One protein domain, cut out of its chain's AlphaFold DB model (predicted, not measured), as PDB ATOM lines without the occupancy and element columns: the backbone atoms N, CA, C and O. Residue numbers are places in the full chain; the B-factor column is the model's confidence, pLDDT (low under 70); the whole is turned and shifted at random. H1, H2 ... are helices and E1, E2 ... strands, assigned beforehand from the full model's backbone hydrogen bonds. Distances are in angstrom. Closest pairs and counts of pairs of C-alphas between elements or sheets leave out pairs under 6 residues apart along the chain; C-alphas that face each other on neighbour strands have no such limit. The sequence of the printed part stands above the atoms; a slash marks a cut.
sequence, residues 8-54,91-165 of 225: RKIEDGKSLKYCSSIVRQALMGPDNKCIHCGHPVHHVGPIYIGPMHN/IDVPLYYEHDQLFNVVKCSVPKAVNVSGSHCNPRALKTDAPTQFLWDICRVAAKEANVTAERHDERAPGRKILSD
ATOM      1  N   ARG A   8     339.373 180.585 214.054       66.75
ATOM      2  CA  ARG A   8     339.112 179.889 215.310       66.75
ATOM      3  C   ARG A   8     338.276 178.653 215.010       66.75
ATOM      4  O   ARG A   8     337.155 178.768 214.516       66.75
ATOM      5  N   LYS A   9     338.818 177.480 215.330       75.50
ATOM      6  CA  LYS A   9     338.076 176.218 215.347       75.50
ATOM      7  C   LYS A   9     337.274 176.154 216.649       75.50
ATOM      8  O   LYS A   9     337.854 176.267 217.726       75.50
ATOM      9  N   ILE A  10     335.957 176.019 216.547       75.31
ATOM     10  CA  ILE A  10     335.047 175.817 217.676       75.31
ATOM     11  C   ILE A  10     334.413 174.441 217.494       75.31
ATOM     12  O   ILE A  10     333.761 174.179 216.481       75.31
ATOM     13  N   GLU A  11     334.640 173.559 218.460       79.56
ATOM     14  CA  GLU A  11     334.017 172.238 218.516       79.56
ATOM     15  C   GLU A  11     332.768 172.323 219.392       79.56
ATOM     16  O   GLU A  11     332.853 172.515 220.601       79.56
ATOM     17  N   ASP A  12     331.600 172.228 218.760       73.12
ATOM     18  CA  ASP A  12     330.291 172.298 219.407       73.12
ATOM     19  C   ASP A  12     329.654 170.904 219.332       73.12
ATOM     20  O   ASP A  12     328.907 170.578 218.400       73.12
ATOM     21  N   GLY A  13     330.082 170.033 220.255       81.56
ATOM     22  CA  GLY A  13     329.662 168.635 220.393       81.56
ATOM     23  C   GLY A  13     329.947 167.769 219.159       81.56
ATOM     24  O   GLY A  13     330.952 167.069 219.102       81.56
ATOM     25  N   LYS A  14     329.035 167.799 218.175       74.50
ATOM     26  CA  LYS A  14     329.126 167.076 216.888       74.50
ATOM     27  C   LYS A  14     329.535 167.955 215.703       74.50
ATOM     28  O   LYS A  14     329.799 167.420 214.629       74.50
ATOM     29  N   SER A  15     329.540 169.281 215.850       68.50
ATOM     30  CA  SER A  15     329.783 170.207 214.739       68.50
ATOM     31  C   SER A  15     331.097 170.964 214.892       68.50
ATOM     32  O   SER A  15     331.425 171.486 215.956       68.50
ATOM     33  N   LEU A  16     331.843 171.018 213.794       79.81
ATOM     34  CA  LEU A  16     333.072 171.782 213.653       79.81
ATOM     35  C   LEU A  16     332.748 173.108 212.974       79.81
ATOM     36  O   LEU A  16     332.433 173.131 211.786       79.81
ATOM     37  N   LYS A  17     332.809 174.207 213.727       76.19
ATOM     38  CA  LYS A  17     332.574 175.558 213.206       76.19
ATOM     39  C   LYS A  17     333.908 176.293 213.094       76.19
ATOM     40  O   LYS A  17     334.685 176.328 214.047       76.19
ATOM     41  N   TYR A  18     334.168 176.887 211.933       75.75
ATOM     42  CA  TYR A  18     335.322 177.758 211.707       75.75
ATOM     43  C   TYR A  18     334.832 179.203 211.683       75.75
ATOM     44  O   TYR A  18     334.101 179.597 210.777       75.75
ATOM     45  N   CYS A  19     335.207 179.988 212.689       56.84
ATOM     46  CA  CYS A  19     334.865 181.405 212.756       56.84
ATOM     47  C   CYS A  19     336.091 182.253 212.419       56.84
ATOM     48  O   CYS A  19     337.199 181.951 212.868       56.84
ATOM     49  N   SER A  20     335.887 183.338 211.671       56.72
ATOM     50  CA  SER A  20     336.902 184.387 211.550       56.72
ATOM     51  C   SER A  20     337.152 184.981 212.936       56.72
ATOM     52  O   SER A  20     336.207 185.259 213.681       56.72
ATOM     53  N   SER A  21     338.417 185.107 213.328       58.09
ATOM     54  CA  SER A  21     338.751 185.746 214.594       58.09
ATOM     55  C   SER A  21     338.525 187.254 214.503       58.09
ATOM     56  O   SER A  21     338.855 187.901 213.511       58.09
ATOM     57  N   ILE A  22     337.987 187.842 215.574       57.81
ATOM     58  CA  ILE A  22     338.104 189.286 215.763       57.81
ATOM     59  C   ILE A  22     339.582 189.544 216.052       57.81
ATOM     60  O   ILE A  22     340.089 189.148 217.104       57.81
ATOM     61  N   VAL A  23     340.271 190.185 215.111       56.94
ATOM     62  CA  VAL A  23     341.684 190.563 215.217       56.94
ATOM     63  C   VAL A  23     341.806 191.696 216.245       56.94
ATOM     64  O   VAL A  23     341.844 192.871 215.899       56.94
ATOM     65  N   ARG A  24     341.802 191.366 217.543       55.22
ATOM     66  CA  ARG A  24     342.242 192.289 218.597       55.22
ATOM     67  C   ARG A  24     343.737 192.103 218.769       55.22
ATOM     68  O   ARG A  24     344.171 191.107 219.331       55.22
ATOM     69  N   GLN A  25     344.496 193.049 218.242       65.38
ATOM     70  CA  GLN A  25     345.948 193.008 218.259       65.38
ATOM     71  C   GLN A  25     346.452 193.740 219.500       65.38
ATOM     72  O   GLN A  25     346.266 194.951 219.612       65.38
ATOM     73  N   ALA A  26     347.074 193.027 220.441       69.56
ATOM     74  CA  ALA A  26     347.592 193.604 221.682       69.56
ATOM     75  C   ALA A  26     348.655 194.686 221.434       69.56
ATOM     76  O   ALA A  26     348.837 195.575 222.261       69.56
ATOM     77  N   LEU A  27     349.337 194.650 220.284       78.06
ATOM     78  CA  LEU A  27     350.305 195.677 219.885       78.06
ATOM     79  C   LEU A  27     349.683 196.961 219.306       78.06
ATOM     80  O   LEU A  27     350.413 197.943 219.133       78.06
ATOM     81  N   MET A  28     348.382 196.985 218.997       82.88
ATOM     82  CA  MET A  28     347.696 198.158 218.444       82.88
ATOM     83  C   MET A  28     346.966 198.937 219.541       82.88
ATOM     84  O   MET A  28     346.128 198.402 220.259       82.88
ATOM     85  N   GLY A  29     347.290 200.224 219.656       80.81
ATOM     86  CA  GLY A  29     346.564 201.166 220.501       80.81
ATOM     87  C   GLY A  29     345.260 201.656 219.853       80.81
ATOM     88  O   GLY A  29     344.957 201.283 218.717       80.81
ATOM     89  N   PRO A  30     344.516 202.548 220.534       76.25
ATOM     90  CA  PRO A  30     343.230 203.075 220.054       76.25
ATOM     91  C   PRO A  30     343.318 203.780 218.688       76.25
ATOM     92  O   PRO A  30     342.352 203.765 217.933       76.25
ATOM     93  N   ASP A  31     344.490 204.312 218.328       82.50
ATOM     94  CA  ASP A  31     344.725 205.023 217.062       82.50
ATOM     95  C   ASP A  31     345.217 204.114 215.916       82.50
ATOM     96  O   ASP A  31     345.798 204.607 214.947       82.50
ATOM     97  N   ASN A  32     345.087 202.786 216.033       81.25
ATOM     98  CA  ASN A  32     345.666 201.802 215.099       81.25
ATOM     99  C   ASN A  32     347.195 201.926 214.918       81.25
ATOM    100  O   ASN A  32     347.768 201.520 213.905       81.25
ATOM    101  N   LYS A  33     347.873 202.491 215.917       88.69
ATOM    102  CA  LYS A  33     349.329 202.662 215.968       88.69
ATOM    103  C   LYS A  33     349.936 201.726 217.003       88.69
ATOM    104  O   LYS A  33     349.274 201.333 217.960       88.69
ATOM    105  N   CYS A  34     351.216 201.412 216.838       89.31
ATOM    106  CA  CYS A  34     351.964 200.597 217.787       89.31
ATOM    107  C   CYS A  34     351.949 201.234 219.185       89.31
ATOM    108  O   CYS A  34     352.333 202.400 219.337       89.31
ATOM    109  N   ILE A  35     351.579 200.460 220.209       90.12
ATOM    110  CA  ILE A  35     351.546 200.925 221.606       90.12
ATOM    111  C   ILE A  35     352.919 201.396 222.109       90.12
ATOM    112  O   ILE A  35     352.987 202.310 222.923       90.12
ATOM    113  N   HIS A  36     354.012 200.829 221.585       90.38
ATOM    114  CA  HIS A  36     355.374 201.125 222.039       90.38
ATOM    115  C   HIS A  36     356.005 202.316 221.310       90.38
ATOM    116  O   HIS A  36     356.552 203.213 221.940       90.38
ATOM    117  N   CYS A  37     355.931 202.356 219.975       89.50
ATOM    118  CA  CYS A  37     356.627 203.377 219.182       89.50
ATOM    119  C   CYS A  37     355.700 204.380 218.486       89.50
ATOM    120  O   CYS A  37     356.186 205.343 217.901       89.50
ATOM    121  N   GLY A  38     354.376 204.195 218.524       89.12
ATOM    122  CA  GLY A  38     353.413 205.106 217.892       89.12
ATOM    123  C   GLY A  38     353.426 205.121 216.360       89.12
ATOM    124  O   GLY A  38     352.771 205.974 215.767       89.12
ATOM    125  N   HIS A  39     354.149 204.206 215.715       89.25
ATOM    126  CA  HIS A  39     354.187 204.087 214.256       89.25
ATOM    127  C   HIS A  39     353.070 203.162 213.734       89.25
ATOM    128  O   HIS A  39     352.543 202.359 214.513       89.25
ATOM    129  N   PRO A  40     352.698 203.257 212.442       87.69
ATOM    130  CA  PRO A  40     351.741 202.346 211.821       87.69
ATOM    131  C   PRO A  40     352.174 200.882 211.955       87.69
ATOM    132  O   PRO A  40     353.358 200.563 211.830       87.69
ATOM    133  N   VAL A  41     351.212 199.997 212.206       85.06
ATOM    134  CA  VAL A  41     351.441 198.550 212.259       85.06
ATOM    135  C   VAL A  41     351.034 197.948 210.919       85.06
ATOM    136  O   VAL A  41     349.942 198.211 210.424       85.06
ATOM    137  N   HIS A  42     351.913 197.140 210.329       83.25
ATOM    138  CA  HIS A  42     351.615 196.399 209.108       83.25
ATOM    139  C   HIS A  42     351.212 194.967 209.445       83.25
ATOM    140  O   HIS A  42     351.853 194.307 210.263       83.25
ATOM    141  N   HIS A  43     350.167 194.481 208.781       78.75
ATOM    142  CA  HIS A  43     349.745 193.090 208.874       78.75
ATOM    143  C   HIS A  43     350.372 192.299 207.728       78.75
ATOM    144  O   HIS A  43     350.329 192.720 206.573       78.75
ATOM    145  N   VAL A  44     350.953 191.150 208.058       81.06
ATOM    146  CA  VAL A  44     351.585 190.240 207.103       81.06
ATOM    147  C   VAL A  44     351.032 188.846 207.371       81.06
ATOM    148  O   VAL A  44     351.126 188.353 208.493       81.06
ATOM    149  N   GLY A  45     350.426 188.221 206.363       78.06
ATOM    150  CA  GLY A  45     349.863 186.876 206.480       78.06
ATOM    151  C   GLY A  45     348.738 186.612 205.478       78.06
ATOM    152  O   GLY A  45     348.354 187.527 204.747       78.06
ATOM    153  N   PRO A  46     348.203 185.379 205.420       83.38
ATOM    154  CA  PRO A  46     348.311 184.292 206.405       83.38
ATOM    155  C   PRO A  46     349.666 183.568 206.413       83.38
ATOM    156  O   PRO A  46     350.310 183.436 205.378       83.38
ATOM    157  N   ILE A  47     350.070 183.052 207.578       84.75
ATOM    158  CA  ILE A  47     351.243 182.176 207.733       84.75
ATOM    159  C   ILE A  47     350.893 180.946 208.578       84.75
ATOM    160  O   ILE A  47     349.957 180.977 209.378       84.75
ATOM    161  N   TYR A  48     351.659 179.868 208.414       85.50
ATOM    162  CA  TYR A  48     351.594 178.708 209.302       85.50
ATOM    163  C   TYR A  48     352.182 179.068 210.674       85.50
ATOM    164  O   TYR A  48     353.293 179.589 210.755       85.50
ATOM    165  N   ILE A  49     351.422 178.805 211.741       86.12
ATOM    166  CA  ILE A  49     351.785 179.123 213.136       86.12
ATOM    167  C   ILE A  49     351.904 177.879 214.026       86.12
ATOM    168  O   ILE A  49     352.057 178.010 215.236       86.12
ATOM    169  N   GLY A  50     351.755 176.683 213.447       86.19
ATOM    170  CA  GLY A  50     351.907 175.434 214.185       86.19
ATOM    171  C   GLY A  50     353.378 175.095 214.456       86.19
ATOM    172  O   GLY A  50     354.268 175.803 213.974       86.19
ATOM    173  N   PRO A  51     353.637 173.988 215.172       88.06
ATOM    174  CA  PRO A  51     354.990 173.522 215.450       88.06
ATOM    175  C   PRO A  51     355.804 173.364 214.166       88.06
ATOM    176  O   PRO A  51     355.340 172.745 213.199       88.06
ATOM    177  N   MET A  52     357.010 173.938 214.153       87.50
ATOM    178  CA  MET A  52     357.913 173.889 212.991       87.50
ATOM    179  C   MET A  52     358.738 172.602 212.945       87.50
ATOM    180  O   MET A  52     359.122 172.144 211.866       87.50
ATOM    181  N   HIS A  53     359.022 172.018 214.109       90.94
ATOM    182  CA  HIS A  53     359.882 170.847 214.244       90.94
ATOM    183  C   HIS A  53     359.193 169.768 215.073       90.94
ATOM    184  O   HIS A  53     358.622 170.042 216.125       90.94
ATOM    185  N   ASN A  54     359.293 168.520 214.618       93.75
ATOM    186  CA  ASN A  54     358.981 167.363 215.445       93.75
ATOM    187  C   ASN A  54     360.239 166.999 216.251       93.75
ATOM    188  O   ASN A  54     361.213 166.498 215.682       93.75
ATOM    189  N   ILE A  91     363.410 177.005 221.137       88.25
ATOM    190  CA  ILE A  91     362.035 177.010 221.651       88.25
ATOM    191  C   ILE A  91     361.001 177.057 220.511       88.25
ATOM    192  O   ILE A  91     361.168 177.776 219.516       88.25
ATOM    193  N   ASP A  92     359.891 176.334 220.679       87.88
ATOM    194  CA  ASP A  92     358.795 176.268 219.703       87.88
ATOM    195  C   ASP A  92     357.854 177.477 219.830       87.88
ATOM    196  O   ASP A  92     356.707 177.391 220.261       87.88
ATOM    197  N   VAL A  93     358.392 178.649 219.498       87.81
ATOM    198  CA  VAL A  93     357.648 179.906 219.383       87.81
ATOM    199  C   VAL A  93     357.707 180.365 217.923       87.81
ATOM    200  O   VAL A  93     358.776 180.285 217.297       87.81
ATOM    201  N   PRO A  94     356.588 180.845 217.348       86.69
ATOM    202  CA  PRO A  94     356.576 181.345 215.984       86.69
ATOM    203  C   PRO A  94     357.414 182.619 215.858       86.69
ATOM    204  O   PRO A  94     357.308 183.545 216.666       86.69
ATOM    205  N   LEU A  95     358.181 182.690 214.764       88.75
ATOM    206  CA  LEU A  95     359.070 183.806 214.425       88.75
ATOM    207  C   LEU A  95     360.164 184.051 215.487       88.75
ATOM    208  O   LEU A  95     360.308 183.313 216.456       88.75
ATOM    209  N   TYR A  96     361.000 185.063 215.268       90.31
ATOM    210  CA  TYR A  96     362.075 185.446 216.184       90.31
ATOM    211  C   TYR A  96     362.361 186.941 216.071       90.31
ATOM    212  O   TYR A  96     362.150 187.543 215.020       90.31
ATOM    213  N   TYR A  97     362.876 187.548 217.133       89.94
ATOM    214  CA  TYR A  97     363.408 188.906 217.068       89.94
ATOM    215  C   TYR A  97     364.869 188.881 216.643       89.94
ATOM    216  O   TYR A  97     365.580 187.929 216.931       89.94
ATOM    217  N   GLU A  98     365.356 189.937 216.008       90.44
ATOM    218  CA  GLU A  98     366.795 190.126 215.846       90.44
ATOM    219  C   GLU A  98     367.277 191.086 216.923       90.44
ATOM    220  O   GLU A  98     366.855 192.243 216.961       90.44
ATOM    221  N   HIS A  99     368.153 190.612 217.811       87.31
ATOM    222  CA  HIS A  99     368.641 191.451 218.906       87.31
ATOM    223  C   HIS A  99     369.359 192.696 218.363       87.31
ATOM    224  O   HIS A  99     369.126 193.796 218.845       87.31
ATOM    225  N   ASP A 100     370.143 192.557 217.294       89.69
ATOM    226  CA  ASP A 100     370.833 193.675 216.639       89.69
ATOM    227  C   ASP A 100     369.843 194.750 216.152       89.69
ATOM    228  O   ASP A 100     370.018 195.940 216.409       89.69
ATOM    229  N   GLN A 101     368.724 194.335 215.548       91.19
ATOM    230  CA  GLN A 101     367.677 195.267 215.121       91.19
ATOM    231  C   GLN A 101     366.994 195.951 216.311       91.19
ATOM    232  O   GLN A 101     366.791 197.164 216.268       91.19
ATOM    233  N   LEU A 102     366.682 195.209 217.380       90.88
ATOM    234  CA  LEU A 102     366.089 195.770 218.601       90.88
ATOM    235  C   LEU A 102     366.989 196.851 219.218       90.88
ATOM    236  O   LEU A 102     366.533 197.963 219.492       90.88
ATOM    237  N   PHE A 103     368.280 196.559 219.384       91.75
ATOM    238  CA  PHE A 103     369.238 197.498 219.970       91.75
ATOM    239  C   PHE A 103     369.587 198.663 219.029       91.75
ATOM    240  O   PHE A 103     369.829 199.779 219.496       91.75
ATOM    241  N   ASN A 104     369.506 198.470 217.709       92.56
ATOM    242  CA  ASN A 104     369.658 199.550 216.731       92.56
ATOM    243  C   ASN A 104     368.524 200.592 216.806       92.56
ATOM    244  O   ASN A 104     368.767 201.772 216.541       92.56
ATOM    245  N   VAL A 105     367.303 200.205 217.207       92.19
ATOM    246  CA  VAL A 105     366.187 201.153 217.415       92.19
ATOM    247  C   VAL A 105     366.509 202.148 218.533       92.19
ATOM    248  O   VAL A 105     366.283 203.348 218.372       92.19
ATOM    249  N   VAL A 106     367.090 201.665 219.634       91.88
ATOM    250  CA  VAL A 106     367.504 202.484 220.789       91.88
ATOM    251  C   VAL A 106     368.945 202.995 220.686       91.88
ATOM    252  O   VAL A 106     369.431 203.623 221.615       91.88
ATOM    253  N   LYS A 107     369.635 202.755 219.561       90.56
ATOM    254  CA  LYS A 107     371.028 203.177 219.310       90.56
ATOM    255  C   LYS A 107     371.991 202.793 220.443       90.56
ATOM    256  O   LYS A 107     372.897 203.550 220.788       90.56
ATOM    257  N   CYS A 108     371.803 201.593 220.989       89.75
ATOM    258  CA  CYS A 108     372.620 201.027 222.057       89.75
ATOM    259  C   CYS A 108     373.427 199.828 221.541       89.75
ATOM    260  O   CYS A 108     373.043 199.175 220.572       89.75
ATOM    261  N   SER A 109     374.547 199.527 222.197       87.44
ATOM    262  CA  SER A 109     375.269 198.274 221.967       87.44
ATOM    263  C   SER A 109     374.488 197.089 222.545       87.44
ATOM    264  O   SER A 109     373.789 197.233 223.549       87.44
ATOM    265  N   VAL A 110     374.612 195.919 221.918       86.31
ATOM    266  CA  VAL A 110     373.954 194.686 222.368       86.31
ATOM    267  C   VAL A 110     374.696 194.136 223.599       86.31
ATOM    268  O   VAL A 110     375.893 193.844 223.504       86.31
ATOM    269  N   PRO A 111     374.024 193.937 224.749       82.88
ATOM    270  CA  PRO A 111     374.638 193.315 225.912       82.88
ATOM    271  C   PRO A 111     374.876 191.819 225.673       82.88
ATOM    272  O   PRO A 111     374.103 191.134 225.007       82.88
ATOM    273  N   LYS A 112     375.948 191.276 226.260       70.50
ATOM    274  CA  LYS A 112     376.390 189.886 226.027       70.50
ATOM    275  C   LYS A 112     375.446 188.806 226.590       70.50
ATOM    276  O   LYS A 112     375.638 187.636 226.278       70.50
ATOM    277  N   ALA A 113     374.480 189.170 227.436       62.84
ATOM    278  CA  ALA A 113     373.752 188.244 228.313       62.84
ATOM    279  C   ALA A 113     372.261 188.032 227.968       62.84
ATOM    280  O   ALA A 113     371.536 187.455 228.769       62.84
ATOM    281  N   VAL A 114     371.780 188.450 226.793       58.91
ATOM    282  CA  VAL A 114     370.346 188.329 226.422       58.91
ATOM    283  C   VAL A 114     370.002 186.965 225.790       58.91
ATOM    284  O   VAL A 114     369.044 186.838 225.034       58.91
ATOM    285  N   ASN A 115     370.788 185.921 226.057       57.75
ATOM    286  CA  ASN A 115     370.632 184.629 225.385       57.75
ATOM    287  C   ASN A 115     369.572 183.764 226.080       57.75
ATOM    288  O   ASN A 115     369.888 183.001 226.987       57.75
ATOM    289  N   VAL A 116     368.320 183.899 225.634       65.38
ATOM    290  CA  VAL A 116     367.172 183.094 226.095       65.38
ATOM    291  C   VAL A 116     366.973 181.858 225.204       65.38
ATOM    292  O   VAL A 116     366.802 180.761 225.718       65.38
ATOM    293  N   SER A 117     367.072 182.015 223.878       75.62
ATOM    294  CA  SER A 117     367.158 180.930 222.885       75.62
ATOM    295  C   SER A 117     367.580 181.509 221.531       75.62
ATOM    296  O   SER A 117     367.054 182.542 221.106       75.62
ATOM    297  N   GLY A 118     368.508 180.847 220.835       82.81
ATOM    298  CA  GLY A 118     368.841 181.167 219.441       82.81
ATOM    299  C   GLY A 118     367.817 180.592 218.457       82.81
ATOM    300  O   GLY A 118     366.865 179.928 218.867       82.81
ATOM    301  N   SER A 119     368.023 180.826 217.158       86.38
ATOM    302  CA  SER A 119     367.334 180.087 216.090       86.38
ATOM    303  C   SER A 119     368.336 179.517 215.097       86.38
ATOM    304  O   SER A 119     369.339 180.159 214.780       86.38
ATOM    305  N   HIS A 120     368.045 178.341 214.546       87.00
ATOM    306  CA  HIS A 120     368.854 177.751 213.479       87.00
ATOM    307  C   HIS A 120     368.853 178.569 212.177       87.00
ATOM    308  O   HIS A 120     369.776 178.435 211.374       87.00
ATOM    309  N   CYS A 121     367.858 179.440 211.969       86.00
ATOM    310  CA  CYS A 121     367.734 180.253 210.756       86.00
ATOM    311  C   CYS A 121     368.694 181.452 210.709       86.00
ATOM    312  O   CYS A 121     369.112 181.858 209.624       86.00
ATOM    313  N   ASN A 122     369.043 182.046 211.857       85.81
ATOM    314  CA  ASN A 122     369.878 183.249 211.901       85.81
ATOM    315  C   ASN A 122     370.686 183.315 213.214       85.81
ATOM    316  O   ASN A 122     370.092 183.245 214.288       85.81
ATOM    317  N   PRO A 123     372.016 183.537 213.171       83.44
ATOM    318  CA  PRO A 123     372.831 183.716 214.378       83.44
ATOM    319  C   PRO A 123     372.442 184.930 215.229       83.44
ATOM    320  O   PRO A 123     372.768 184.974 216.411       83.44
ATOM    321  N   ARG A 124     371.765 185.925 214.642       85.88
ATOM    322  CA  ARG A 124     371.261 187.106 215.357       85.88
ATOM    323  C   ARG A 124     369.839 186.940 215.898       85.88
ATOM    324  O   ARG A 124     369.311 187.866 216.514       85.88
ATOM    325  N   ALA A 125     369.209 185.794 215.654       88.44
ATOM    326  CA  ALA A 125     367.857 185.537 216.115       88.44
ATOM    327  C   ALA A 125     367.810 185.316 217.627       88.44
ATOM    328  O   ALA A 125     368.639 184.617 218.205       88.44
ATOM    329  N   LEU A 126     366.780 185.884 218.233       88.38
ATOM    330  CA  LEU A 126     366.370 185.713 219.606       88.38
ATOM    331  C   LEU A 126     364.929 185.208 219.589       88.38
ATOM    332  O   LEU A 126     363.999 185.952 219.255       88.38
ATOM    333  N   LYS A 127     364.748 183.940 219.948       88.31
ATOM    334  CA  LYS A 127     363.426 183.391 220.231       88.31
ATOM    335  C   LYS A 127     363.135 183.517 221.715       88.31
ATOM    336  O   LYS A 127     363.969 183.195 222.555       88.31
ATOM    337  N   THR A 128     361.952 184.024 222.026       87.19
ATOM    338  CA  THR A 128     361.495 184.187 223.403       87.19
ATOM    339  C   THR A 128     359.972 184.199 223.459       87.19
ATOM    340  O   THR A 128     359.307 184.680 222.541       87.19
ATOM    341  N   ASP A 129     359.445 183.660 224.548       87.25
ATOM    342  CA  ASP A 129     358.057 183.753 224.994       87.25
ATOM    343  C   ASP A 129     357.782 185.034 225.804       87.25
ATOM    344  O   ASP A 129     356.638 185.313 226.166       87.25
ATOM    345  N   ALA A 130     358.812 185.844 226.068       86.88
ATOM    346  CA  ALA A 130     358.676 187.064 226.840       86.88
ATOM    347  C   ALA A 130     357.796 188.104 226.119       86.88
ATOM    348  O   ALA A 130     357.887 188.280 224.894       86.88
ATOM    349  N   PRO A 131     356.972 188.860 226.867       88.06
ATOM    350  CA  PRO A 131     356.140 189.900 226.284       88.06
ATOM    351  C   PRO A 131     357.000 191.017 225.679       88.06
ATOM    352  O   PRO A 131     358.035 191.400 226.225       88.06
ATOM    353  N   THR A 132     356.534 191.610 224.576       88.12
ATOM    354  CA  THR A 132     357.245 192.695 223.869       88.12
ATOM    355  C   THR A 132     357.589 193.872 224.788       88.12
ATOM    356  O   THR A 132     358.637 194.494 224.639       88.12
ATOM    357  N   GLN A 133     356.740 194.154 225.779       89.50
ATOM    358  CA  GLN A 133     357.012 195.166 226.798       89.50
ATOM    359  C   GLN A 133     358.281 194.865 227.606       89.50
ATOM    360  O   GLN A 133     359.086 195.766 227.822       89.50
ATOM    361  N   PHE A 134     358.482 193.607 228.002       90.50
ATOM    362  CA  PHE A 134     359.676 193.182 228.725       90.50
ATOM    363  C   PHE A 134     360.928 193.308 227.850       90.50
ATOM    364  O   PHE A 134     361.952 193.794 228.314       90.50
ATOM    365  N   LEU A 135     360.836 192.970 226.557       90.44
ATOM    366  CA  LEU A 135     361.942 193.173 225.612       90.44
ATOM    367  C   LEU A 135     362.361 194.647 225.511       90.44
ATOM    368  O   LEU A 135     363.554 194.948 225.505       90.44
ATOM    369  N   TRP A 136     361.400 195.573 225.480       92.38
ATOM    370  CA  TRP A 136     361.716 197.001 225.499       92.38
ATOM    371  C   TRP A 136     362.289 197.462 226.839       92.38
ATOM    372  O   TRP A 136     363.200 198.285 226.833       92.38
ATOM    373  N   ASP A 137     361.831 196.912 227.966       91.88
ATOM    374  CA  ASP A 137     362.433 197.179 229.276       91.88
ATOM    375  C   ASP A 137     363.906 196.737 229.325       91.88
ATOM    376  O   ASP A 137     364.749 197.502 229.792       91.88
ATOM    377  N   ILE A 138     364.258 195.582 228.743       91.38
ATOM    378  CA  ILE A 138     365.661 195.155 228.586       91.38
ATOM    379  C   ILE A 138     366.460 196.203 227.799       91.38
ATOM    380  O   ILE A 138     367.536 196.624 228.230       91.38
ATOM    381  N   CYS A 139     365.939 196.658 226.655       91.69
ATOM    382  CA  CYS A 139     366.599 197.683 225.847       91.69
ATOM    383  C   CYS A 139     366.754 199.016 226.598       91.69
ATOM    384  O   CYS A 139     367.787 199.666 226.460       91.69
ATOM    385  N   ARG A 140     365.766 199.415 227.410       92.00
ATOM    386  CA  ARG A 140     365.817 200.636 228.234       92.00
ATOM    387  C   ARG A 140     366.894 200.552 229.311       92.00
ATOM    388  O   ARG A 140     367.638 201.513 229.488       92.00
ATOM    389  N   VAL A 141     367.007 199.420 230.008       91.44
ATOM    390  CA  VAL A 141     368.040 199.228 231.041       91.44
ATOM    391  C   VAL A 141     369.432 199.243 230.406       91.44
ATOM    392  O   VAL A 141     370.303 199.967 230.881       91.44
ATOM    393  N   ALA A 142     369.622 198.552 229.280       90.56
ATOM    394  CA  ALA A 142     370.890 198.577 228.549       90.56
ATOM    395  C   ALA A 142     371.255 199.985 228.042       90.56
ATOM    396  O   ALA A 142     372.399 200.415 228.169       90.56
ATOM    397  N   ALA A 143     370.284 200.729 227.504       91.44
ATOM    398  CA  ALA A 143     370.489 202.110 227.068       91.44
ATOM    399  C   ALA A 143     370.876 203.026 228.239       91.44
ATOM    400  O   ALA A 143     371.758 203.873 228.088       91.44
ATOM    401  N   LYS A 144     370.274 202.820 229.418       89.75
ATOM    402  CA  LYS A 144     370.613 203.549 230.645       89.75
ATOM    403  C   LYS A 144     372.044 203.257 231.106       89.75
ATOM    404  O   LYS A 144     372.765 204.197 231.419       89.75
ATOM    405  N   GLU A 145     372.477 201.994 231.098       89.12
ATOM    406  CA  GLU A 145     373.866 201.612 231.413       89.12
ATOM    407  C   GLU A 145     374.877 202.186 230.406       89.12
ATOM    408  O   GLU A 145     375.989 202.558 230.777       89.12
ATOM    409  N   ALA A 146     374.482 202.308 229.136       88.69
ATOM    410  CA  ALA A 146     375.301 202.872 228.065       88.69
ATOM    411  C   ALA A 146     375.240 204.413 227.958       88.69
ATOM    412  O   ALA A 146     375.812 204.973 227.020       88.69
ATOM    413  N   ASN A 147     374.561 205.105 228.883       89.06
ATOM    414  CA  ASN A 147     374.338 206.560 228.865       89.06
ATOM    415  C   ASN A 147     373.681 207.087 227.570       89.06
ATOM    416  O   ASN A 147     373.960 208.200 227.119       89.06
ATOM    417  N   VAL A 148     372.797 206.299 226.954       88.62
ATOM    418  CA  VAL A 148     372.011 206.730 225.791       88.62
ATOM    419  C   VAL A 148     370.723 207.383 226.280       88.62
ATOM    420  O   VAL A 148     369.802 206.716 226.749       88.62
ATOM    421  N   THR A 149     370.657 208.709 226.175       87.44
ATOM    422  CA  THR A 149     369.456 209.472 226.514       87.44
ATOM    423  C   THR A 149     368.484 209.502 225.344       87.44
ATOM    424  O   THR A 149     368.868 209.494 224.173       87.44
ATOM    425  N   ALA A 150     367.195 209.607 225.662       87.31
ATOM    426  CA  ALA A 150     366.163 209.732 224.647       87.31
ATOM    427  C   ALA A 150     366.393 210.977 223.759       87.31
ATOM    428  O   ALA A 150     366.064 210.942 222.583       87.31
ATOM    429  N   GLU A 151     366.984 212.055 224.287       87.38
ATOM    430  CA  GLU A 151     367.202 213.332 223.577       87.38
ATOM    431  C   GLU A 151     368.171 213.221 222.402       87.38
ATOM    432  O   GLU A 151     368.128 214.036 221.487       87.38
ATOM    433  N   ARG A 152     369.009 212.183 222.396       87.81
ATOM    434  CA  ARG A 152     369.912 211.886 221.285       87.81
ATOM    435  C   ARG A 152     369.171 211.436 220.021       87.81
ATOM    436  O   ARG A 152     369.760 211.409 218.943       87.81
ATOM    437  N   HIS A 153     367.913 211.028 220.155       87.19
ATOM    438  CA  HIS A 153     367.091 210.559 219.050       87.19
ATOM    439  C   HIS A 153     366.249 211.691 218.466       87.19
ATOM    440  O   HIS A 153     365.712 212.515 219.204       87.19
ATOM    441  N   ASP A 154     366.048 211.649 217.149       89.00
ATOM    442  CA  ASP A 154     365.124 212.551 216.464       89.00
ATOM    443  C   ASP A 154     363.704 212.441 217.043       89.00
ATOM    444  O   ASP A 154     363.265 211.363 217.451       89.00
ATOM    445  N   GLU A 155     362.938 213.534 217.007       87.06
ATOM    446  CA  GLU A 155     361.570 213.579 217.555       87.06
ATOM    447  C   GLU A 155     360.636 212.531 216.935       87.06
ATOM    448  O   GLU A 155     359.766 211.980 217.607       87.06
ATOM    449  N   ARG A 156     360.830 212.231 215.646       88.12
ATOM    450  CA  ARG A 156     360.046 211.226 214.916       88.12
ATOM    451  C   ARG A 156     360.585 209.807 215.082       88.12
ATOM    452  O   ARG A 156     359.925 208.864 214.654       88.12
ATOM    453  N   ALA A 157     361.773 209.628 215.657       90.56
ATOM    454  CA  ALA A 157     362.391 208.315 215.743       90.56
ATOM    455  C   ALA A 157     361.652 207.422 216.759       90.56
ATOM    456  O   ALA A 157     361.342 207.860 217.870       90.56
ATOM    457  N   PRO A 158     361.436 206.130 216.446       91.38
ATOM    458  CA  PRO A 158     360.763 205.200 217.355       91.38
ATOM    459  C   PRO A 158     361.502 205.045 218.694       91.38
ATOM    460  O   PRO A 158     360.861 204.900 219.734       91.38
ATOM    461  N   GLY A 159     362.839 205.129 218.680       91.31
ATOM    462  CA  GLY A 159     363.679 205.033 219.876       91.31
ATOM    463  C   GLY A 159     363.384 206.109 220.925       91.31
ATOM    464  O   GLY A 159     363.386 205.798 222.112       91.31
ATOM    465  N   ARG A 160     363.033 207.339 220.506       92.62
ATOM    466  CA  ARG A 160     362.704 208.457 221.413       92.62
ATOM    467  C   ARG A 160     361.535 208.097 222.326       92.62
ATOM    468  O   ARG A 160     361.655 208.211 223.542       92.62
ATOM    469  N   LYS A 161     360.437 207.619 221.731       92.12
ATOM    470  CA  LYS A 161     359.216 207.230 222.452       92.12
ATOM    471  C   LYS A 161     359.426 205.974 223.300       92.12
ATOM    472  O   LYS A 161     358.948 205.894 224.424       92.12
ATOM    473  N   ILE A 162     360.178 205.003 222.784       92.81
ATOM    474  CA  ILE A 162     360.466 203.773 223.528       92.81
ATOM    475  C   ILE A 162     361.276 204.076 224.792       92.81
ATOM    476  O   ILE A 162     360.987 203.482 225.826       92.81
ATOM    477  N   LEU A 163     362.264 204.976 224.723       92.56
ATOM    478  CA  LEU A 163     363.124 205.337 225.857       92.56
ATOM    479  C   LEU A 163     362.476 206.321 226.844       92.56
ATOM    480  O   LEU A 163     362.927 206.392 227.984       92.56
ATOM    481  N   SER A 164     361.454 207.082 226.436       90.94
ATOM    482  CA  SER A 164     360.744 208.007 227.337       90.94
ATOM    483  C   SER A 164     359.815 207.306 228.327       90.94
ATOM    484  O   SER A 164     359.489 207.855 229.376       90.94
ATOM    485  N   ASP A 165     359.366 206.105 227.986       90.81
ATOM    486  CA  ASP A 165     358.507 205.296 228.842       90.81
ATOM    487  C   ASP A 165     359.271 204.750 230.067       90.81
ATOM    488  O   ASP A 165     360.432 204.345 229.950       90.81
TER     489      ASP A 165
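This is residues 8 to 54 and 91 to 165 of the 225 residues of the protein "Putative N2,N2-dimethylguanosine tRNA methyltransferase" of Oesophagostomum dentatum (UniProt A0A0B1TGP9). What shape? With little regular structure, the hairpin E1 and E2 makes one end, residues 11 to 16 sticking out, and H1, H2 and H3 gather toward the other. Its parts? There are 122 residues printed, with E1, E2, H1, H2, H3 in order, class mixed. It is loose, radius of gyration of the C-alphas 17.9 A, spanning 61 by 37 by 20 A.

The strands? E1 is residues 8 to 12, from C-alpha 8 (339.112, 179.889, 215.310), and E2 15 to 20. The helices? H1 is residues 99 to 105, H2 132 to 145, 20.3 A long, and H3 158 to 164.

Do strands pair? E1 and E2 are antiparallel, N 10 and O 17 being 2.8 A apart. The helices? H2, by residues 136 to 140 alone, only just touches H3 with 3 C-alpha pairs within 8 A, the closest Arg 140 and Leu 163, 5.9 A. In H1, H2 and H3 every O i to N i+4 pair is within hydrogen-bond range.

Is it cut? C-alphas 54 and 91, 11.9 A apart, border the cut. Where is pLDDT under 70? Residues 19 to 26 are, among others.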